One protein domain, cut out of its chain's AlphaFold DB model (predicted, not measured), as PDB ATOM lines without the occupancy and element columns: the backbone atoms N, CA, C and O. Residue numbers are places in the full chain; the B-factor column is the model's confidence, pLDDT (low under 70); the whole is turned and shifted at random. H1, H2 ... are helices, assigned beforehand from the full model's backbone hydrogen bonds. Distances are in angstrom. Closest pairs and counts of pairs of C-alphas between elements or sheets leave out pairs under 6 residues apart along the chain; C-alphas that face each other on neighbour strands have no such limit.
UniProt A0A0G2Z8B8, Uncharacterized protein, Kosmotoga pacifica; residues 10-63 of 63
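AT A GLANCE: This is residues 10 to 63 of the 63 residues of an uncharacterized protein of Kosmotoga pacifica (UniProt A0A0G2Z8B8). The domain is a long helical hairpin: H1 and H2 lie side by side and run opposite ways, joined at one end by a loop, residues 33 to 40. At the other end the tip of H2 runs past H1, and residues 58 to 63 stick out. The printed part has 54 residues with two named helices, H1 then H2, and no named strand; the class is all helix. It is loose, with a radius of gyration of the C-alphas of 14.0 A, and spans 50 by 16 by 11 A.

HOW THE PARTS SIT: H1, residues 10 to 32, and H2, residues 41 to 62, touch and form a helical hairpin. Their closest C-alphas, those of Ser 19 and Gly 43, are 4.4 A apart. Their lines stand at a shallow tilt of 22 degrees, opposite ways. In H1 and H2 every O i to N i+4 pair is within hydrogen-bond range.

IN THESE COORDINATES: H1 measures 33.7 A from C-alpha 10 at (-35.923, 35.060, -14.565) to C-alpha 32. H2 measures 32.2 A and ends with C-alpha 62 at (-21.133, 41.823, -18.201).

THE WHOLE: The C-alphas farthest apart, those of Asp 34 and Ile 63, are 49.7 A apart. The printed part has no cut, and the link from H1 to H2 is short. Residues 33 to 39 have pLDDT under 70.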
ATOM      1  N   SER A  10     -34.691  35.598 -15.145       94.81
ATOM      2  CA  SER A  10     -35.923  35.060 -14.565       94.81
ATOM      3  C   SER A  10     -36.878  34.570 -15.655       94.81
ATOM      4  O   SER A  10     -37.418  33.470 -15.553       94.81
ATOM      5  N   ALA A  11     -37.031  35.337 -16.740       92.62
ATOM      6  CA  ALA A  11     -37.819  34.922 -17.897       92.62
ATOM      7  C   ALA A  11     -37.253  33.647 -18.544       92.62
ATOM      8  O   ALA A  11     -38.015  32.726 -18.836       92.62
ATOM      9  N   ALA A  12     -35.930  33.551 -18.712       93.50
ATOM     10  CA  ALA A  12     -35.278  32.357 -19.245       93.50
ATOM     11  C   ALA A  12     -35.600  31.111 -18.406       93.50
ATOM     12  O   ALA A  12     -35.990  30.091 -18.966       93.50
ATOM     13  N   ILE A  13     -35.539  31.208 -17.073       95.44
ATOM     14  CA  ILE A  13     -35.890  30.099 -16.171       95.44
ATOM     15  C   ILE A  13     -37.342  29.653 -16.380       95.44
ATOM     16  O   ILE A  13     -37.606  28.456 -16.485       95.44
ATOM     17  N   VAL A  14     -38.290  30.590 -16.476       95.50
ATOM     18  CA  VAL A  14     -39.708  30.251 -16.702       95.50
ATOM     19  C   VAL A  14     -39.883  29.506 -18.027       95.50
ATOM     20  O   VAL A  14     -40.513  28.448 -18.062       95.50
ATOM     21  N   PHE A  15     -39.287  30.007 -19.112       92.50
ATOM     22  CA  PHE A  15     -39.352  29.347 -20.420       92.50
ATOM     23  C   PHE A  15     -38.656  27.981 -20.431       92.50
ATOM     24  O   PHE A  15     -39.148  27.054 -21.078       92.50
ATOM     25  N   PHE A  16     -37.567  27.828 -19.678       94.06
ATOM     26  CA  PHE A  16     -36.894  26.547 -19.493       94.06
ATOM     27  C   PHE A  16     -37.812  25.522 -18.822       94.06
ATOM     28  O   PHE A  16     -37.977  24.415 -19.328       94.06
ATOM     29  N   PHE A  17     -38.481  25.899 -17.729       95.31
ATOM     30  CA  PHE A  17     -39.437  25.017 -17.058       95.31
ATOM     31  C   PHE A  17     -40.596  24.619 -17.972       95.31
ATOM     32  O   PHE A  17     -40.951  23.443 -18.038       95.31
ATOM     33  N   VAL A  18     -41.155  25.572 -18.723       92.50
ATOM     34  CA  VAL A  18     -42.208  25.283 -19.705       92.50
ATOM     35  C   VAL A  18     -41.709  24.283 -20.752       92.50
ATOM     36  O   VAL A  18     -42.401  23.310 -21.046       92.50
ATOM     37  N   SER A  19     -40.492  24.467 -21.271       93.44
ATOM     38  CA  SER A  19     -39.861  23.531 -22.208       93.44
ATOM     39  C   SER A  19     -39.764  22.110 -21.642       93.44
ATOM     40  O   SER A  19     -40.148  21.160 -22.327       93.44
ATOM     41  N   LEU A  20     -39.336  21.965 -20.384       92.56
ATOM     42  CA  LEU A  20     -39.248  20.666 -19.713       92.56
ATOM     43  C   LEU A  20     -40.612  19.981 -19.591       92.56
ATOM     44  O   LEU A  20     -40.710  18.789 -19.871       92.56
ATOM     45  N   VAL A  21     -41.667  20.723 -19.240       93.06
ATOM     46  CA  VAL A  21     -43.034  20.177 -19.166       93.06
ATOM     47  C   VAL A  21     -43.483  19.650 -20.529       93.06
ATOM     48  O   VAL A  21     -44.023  18.547 -20.617       93.06
ATOM     49  N   PHE A  22     -43.229  20.396 -21.609       89.94
ATOM     50  CA  PHE A  22     -43.525  19.922 -22.962       89.94
ATOM     51  C   PHE A  22     -42.719  18.667 -23.300       89.94
ATOM     52  O   PHE A  22     -43.305  17.670 -23.707       89.94
ATOM     53  N   PHE A  23     -41.411  18.647 -23.039       89.12
ATOM     54  CA  PHE A  23     -40.609  17.443 -23.257       89.12
ATOM     55  C   PHE A  23     -41.094  16.241 -22.454       89.12
ATOM     56  O   PHE A  23     -41.107  15.133 -22.986       89.12
ATOM     57  N   GLU A  24     -41.535  16.420 -21.212       89.75
ATOM     58  CA  GLU A  24     -42.113  15.336 -20.420       89.75
ATOM     59  C   GLU A  24     -43.408  14.803 -21.054       89.75
ATOM     60  O   GLU A  24     -43.598  13.592 -21.177       89.75
ATOM     61  N   ILE A  25     -44.290  15.689 -21.526       87.31
ATOM     62  CA  ILE A  25     -45.519  15.297 -22.230       87.31
ATOM     63  C   ILE A  25     -45.183  14.575 -23.543       87.31
ATOM     64  O   ILE A  25     -45.738  13.509 -23.824       87.31
ATOM     65  N   GLY A  26     -44.259  15.124 -24.332       85.38
ATOM     66  CA  GLY A  26     -43.794  14.553 -25.591       85.38
ATOM     67  C   GLY A  26     -43.173  13.171 -25.402       85.38
ATOM     68  O   GLY A  26     -43.580  12.216 -26.060       85.38
ATOM     69  N   THR A  27     -42.261  13.020 -24.440       83.75
ATOM     70  CA  THR A  27     -41.618  11.734 -24.115       83.75
ATOM     71  C   THR A  27     -42.610  10.711 -23.568       83.75
ATOM     72  O   THR A  27     -42.552   9.548 -23.964       83.75
ATOM     73  N   ARG A  28     -43.580  11.112 -22.731       84.88
ATOM     74  CA  ARG A  28     -44.678  10.227 -22.296       84.88
ATOM     75  C   ARG A  28     -45.532   9.753 -23.471       84.88
ATOM     76  O   ARG A  28     -45.949   8.595 -23.480       84.88
ATOM     77  N   LYS A  29     -45.791  10.623 -24.451       81.31
ATOM     78  CA  LYS A  29     -46.550  10.282 -25.662       81.31
ATOM     79  C   LYS A  29     -45.780   9.304 -26.546       81.31
ATOM     80  O   LYS A  29     -46.358   8.305 -26.955       81.31
ATOM     81  N   VAL A  30     -44.487   9.548 -26.763       81.81
ATOM     82  CA  VAL A  30     -43.596   8.629 -27.490       81.81
ATOM     83  C   VAL A  30     -43.506   7.285 -26.775       81.81
ATOM     84  O   VAL A  30     -43.615   6.255 -27.410       81.81
ATOM     85  N   ARG A  31     -43.413   7.251 -25.442       78.06
ATOM     86  CA  ARG A  31     -43.359   5.987 -24.687       78.06
ATOM     87  C   ARG A  31     -44.639   5.146 -24.793       78.06
ATOM     88  O   ARG A  31     -44.589   3.942 -24.573       78.06
ATOM     89  N   LYS A  32     -45.783   5.775 -25.077       80.25
ATOM     90  CA  LYS A  32     -47.080   5.104 -25.283       80.25
ATOM     91  C   LYS A  32     -47.372   4.773 -26.751       80.25
ATOM     92  O   LYS A  32     -48.354   4.092 -27.020       80.25
ATOM     93  N   SER A  33     -46.570   5.286 -27.679       69.56
ATOM     94  CA  SER A  33     -46.740   5.141 -29.122       69.56
ATOM     95  C   SER A  33     -45.593   4.289 -29.656       69.56
ATOM     96  O   SER A  33     -44.443   4.631 -29.421       69.56
ATOM     97  N   ASP A  34     -45.849   3.255 -30.452       68.69
ATOM     98  CA  ASP A  34     -44.789   2.481 -31.140       68.69
ATOM     99  C   ASP A  34     -44.058   3.282 -32.245       68.69
ATOM    100  O   ASP A  34     -43.363   2.727 -33.093       68.69
ATOM    101  N   ASP A  35     -44.201   4.613 -32.243       66.50
ATOM    102  CA  ASP A  35     -43.622   5.511 -33.237       66.50
ATOM    103  C   ASP A  35     -42.601   6.459 -32.581       66.50
ATOM    104  O   ASP A  35     -42.955   7.540 -32.086       66.50
ATOM    105  N   PRO A  36     -41.313   6.068 -32.548       62.91
ATOM    106  CA  PRO A  36     -40.260   6.794 -31.844       62.91
ATOM    107  C   PRO A  36     -39.875   8.130 -32.498       62.91
ATOM    108  O   PRO A  36     -39.012   8.836 -31.980       62.91
ATOM    109  N   LYS A  37     -40.474   8.507 -33.638       59.56
ATOM    110  CA  LYS A  37     -40.021   9.659 -34.438       59.56
ATOM    111  C   LYS A  37     -40.700  10.990 -34.120       59.56
ATOM    112  O   LYS A  37     -40.375  12.002 -34.744       59.56
ATOM    113  N   THR A  38     -41.613  11.044 -33.153       62.81
ATOM    114  CA  THR A  38     -42.279  12.306 -32.799       62.81
ATOM    115  C   THR A  38     -41.475  13.107 -31.780       62.81
ATOM    116  O   THR A  38     -41.647  13.001 -30.572       62.81
ATOM    117  N   TYR A  39     -40.593  13.960 -32.290       65.81
ATOM    118  CA  TYR A  39     -39.913  14.969 -31.488       65.81
ATOM    119  C   TYR A  39     -40.868  16.108 -31.100       65.81
ATOM    120  O   TYR A  39     -41.610  16.615 -31.951       65.81
ATOM    121  N   ASP A  40     -40.845  16.537 -29.833       78.06
ATOM    122  CA  ASP A  40     -41.686  17.645 -29.376       78.06
ATOM    123  C   ASP A  40     -41.128  18.990 -29.861       78.06
ATOM    124  O   ASP A  40     -40.327  19.657 -29.202       78.06
ATOM    125  N   LYS A  41     -41.602  19.401 -31.041       82.94
ATOM    126  CA  LYS A  41     -41.268  20.683 -31.671       82.94
ATOM    127  C   LYS A  41     -41.557  21.881 -30.758       82.94
ATOM    128  O   LYS A  41     -40.846  22.879 -30.846       82.94
ATOM    129  N   LYS A  42     -42.581  21.807 -29.895       84.94
ATOM    130  CA  LYS A  42     -42.934  22.903 -28.979       84.94
ATOM    131  C   LYS A  42     -41.953  22.969 -27.816       84.94
ATOM    132  O   LYS A  42     -41.457  24.053 -27.526       84.94
ATOM    133  N   GLY A  43     -41.619  21.824 -27.218       87.12
ATOM    134  CA  GLY A  43     -40.598  21.739 -26.170       87.12
ATOM    135  C   GLY A  43     -39.269  22.346 -26.617       87.12
ATOM    136  O   GLY A  43     -38.692  23.169 -25.905       87.12
ATOM    137  N   VAL A  44     -38.842  22.055 -27.848       90.00
ATOM    138  CA  VAL A  44     -37.630  22.660 -28.425       90.00
ATOM    139  C   VAL A  44     -37.737  24.142 -28.641       90.00
ATOM    140  O   VAL A  44     -36.789  24.856 -28.334       90.00
ATOM    141  N   LEU A  45     -38.852  24.610 -29.192       91.88
ATOM    142  CA  LEU A  45     -39.031  26.032 -29.433       91.88
ATOM    143  C   LEU A  45     -38.856  26.814 -28.125       91.88
ATOM    144  O   LEU A  45     -38.095  27.778 -28.082       91.88
ATOM    145  N   PHE A  46     -39.483  26.346 -27.042       90.75
ATOM    146  CA  PHE A  46     -39.329  26.953 -25.722       90.75
ATOM    147  C   PHE A  46     -37.908  26.814 -25.160       90.75
ATOM    148  O   PHE A  46     -37.417  27.758 -24.542       90.75
ATOM    149  N   LEU A  47     -37.213  25.699 -25.423       93.19
ATOM    150  CA  LEU A  47     -35.811  25.523 -25.031       93.19
ATOM    151  C   LEU A  47     -34.909  26.554 -25.716       93.19
ATOM    152  O   LEU A  47     -34.093  27.200 -25.065       93.19
ATOM    153  N   VAL A  48     -35.070  26.731 -27.028       93.88
ATOM    154  CA  VAL A  48     -34.282  27.683 -27.820       93.88
ATOM    155  C   VAL A  48     -34.541  29.111 -27.347       93.88
ATOM    156  O   VAL A  48     -33.591  29.858 -27.125       93.88
ATOM    157  N   ILE A  49     -35.805  29.477 -27.114       92.69
ATOM    158  CA  ILE A  49     -36.171  30.792 -26.567       92.69
ATOM    159  C   ILE A  49     -35.518  31.008 -25.194       92.69
ATOM    160  O   ILE A  49     -34.935  32.065 -24.955       92.69
ATOM    161  N   SER A  50     -35.550  30.001 -24.317       94.19
ATOM    162  CA  SER A  50     -34.876  30.048 -23.016       94.19
ATOM    163  C   SER A  50     -33.369  30.275 -23.153       94.19
ATOM    164  O   SER A  50     -32.811  31.110 -22.444       94.19
ATOM    165  N   ILE A  51     -32.698  29.555 -24.056       94.50
ATOM    166  CA  ILE A  51     -31.252  29.694 -24.281       94.50
ATOM    167  C   ILE A  51     -30.917  31.105 -24.774       94.50
ATOM    168  O   ILE A  51     -29.971  31.716 -24.279       94.50
ATOM    169  N   ILE A  52     -31.710  31.653 -25.700       95.25
ATOM    170  CA  ILE A  52     -31.522  33.018 -26.204       95.25
ATOM    171  C   ILE A  52     -31.696  34.034 -25.069       95.25
ATOM    172  O   ILE A  52     -30.833  34.888 -24.884       95.25
ATOM    173  N   LEU A  53     -32.767  33.928 -24.276       91.69
ATOM    174  CA  LEU A  53     -33.014  34.831 -23.145       91.69
ATOM    175  C   LEU A  53     -31.901  34.754 -22.089       91.69
ATOM    176  O   LEU A  53     -31.471  35.788 -21.579       91.69
ATOM    177  N   ALA A  54     -31.396  33.552 -21.799       92.81
ATOM    178  CA  ALA A  54     -30.270  33.355 -20.891       92.81
ATOM    179  C   ALA A  54     -28.975  33.975 -21.445       92.81
ATOM    180  O   ALA A  54     -28.258  34.659 -20.716       92.81
ATOM    181  N   GLY A  55     -28.697  33.798 -22.739       92.44
ATOM    182  CA  GLY A  55     -27.545  34.410 -23.404       92.44
ATOM    183  C   GLY A  55     -27.606  35.939 -23.384       92.44
ATOM    184  O   GLY A  55     -26.635  36.594 -23.011       92.44
ATOM    185  N   VAL A  56     -28.770  36.512 -23.699       91.94
ATOM    186  CA  VAL A  56     -29.012  37.960 -23.621       91.94
ATOM    187  C   VAL A  56     -28.835  38.466 -22.188       91.94
ATOM    188  O   VAL A  56     -28.173  39.479 -21.969       91.94
ATOM    189  N   SER A  57     -29.360  37.738 -21.198       91.75
ATOM    190  CA  SER A  57     -29.173  38.063 -19.781       91.75
ATOM    191  C   SER A  57     -27.695  38.124 -19.385       91.75
ATOM    192  O   SER A  57     -27.292  39.082 -18.719       91.75
ATOM    193  N   LEU A  58     -26.886  37.151 -19.821       89.94
ATOM    194  CA  LEU A  58     -25.448  37.123 -19.553       89.94
ATOM    195  C   LEU A  58     -24.737  38.318 -20.190       89.94
ATOM    196  O   LEU A  58     -23.972  38.991 -19.509       89.94
ATOM    197  N   ILE A  59     -25.040  38.648 -21.447       90.69
ATOM    198  CA  ILE A  59     -24.461  39.824 -22.118       90.69
ATOM    199  C   ILE A  59     -24.754  41.103 -21.314       90.69
ATOM    200  O   ILE A  59     -23.843  41.875 -21.027       90.69
ATOM    201  N   PHE A  60     -25.998  41.292 -20.863       87.12
ATOM    202  CA  PHE A  60     -26.382  42.430 -20.015       87.12
ATOM    203  C   PHE A  60     -25.806  42.387 -18.587       87.12
ATOM    204  O   PHE A  60     -25.839  43.399 -17.881       87.12
ATOM    205  N   ALA A  61     -25.323  41.235 -18.120       87.25
ATOM    206  CA  ALA A  61     -24.666  41.123 -16.821       87.25
ATOM    207  C   ALA A  61     -23.225  41.651 -16.867       87.25
ATOM    208  O   ALA A  61     -22.768  42.240 -15.886       87.25
ATOM    209  N   PHE A  62     -22.535  41.441 -17.994       84.06
ATOM    210  CA  PHE A  62     -21.133  41.823 -18.201       84.06
ATOM    211  C   PHE A  62     -20.942  43.216 -18.826       84.06
ATOM    212  O   PHE A  62     -19.820  43.719 -18.830       84.06
ATOM    213  N   ILE A  63     -22.024  43.839 -19.308       79.38
ATOM    214  CA  ILE A  63     -22.095  45.240 -19.770       79.38
ATOM    215  C   ILE A  63     -22.803  46.099 -18.716       79.38
ATOM    216  O   ILE A  63     -22.277  47.166 -18.349       79.38
TER     217      ILE A  63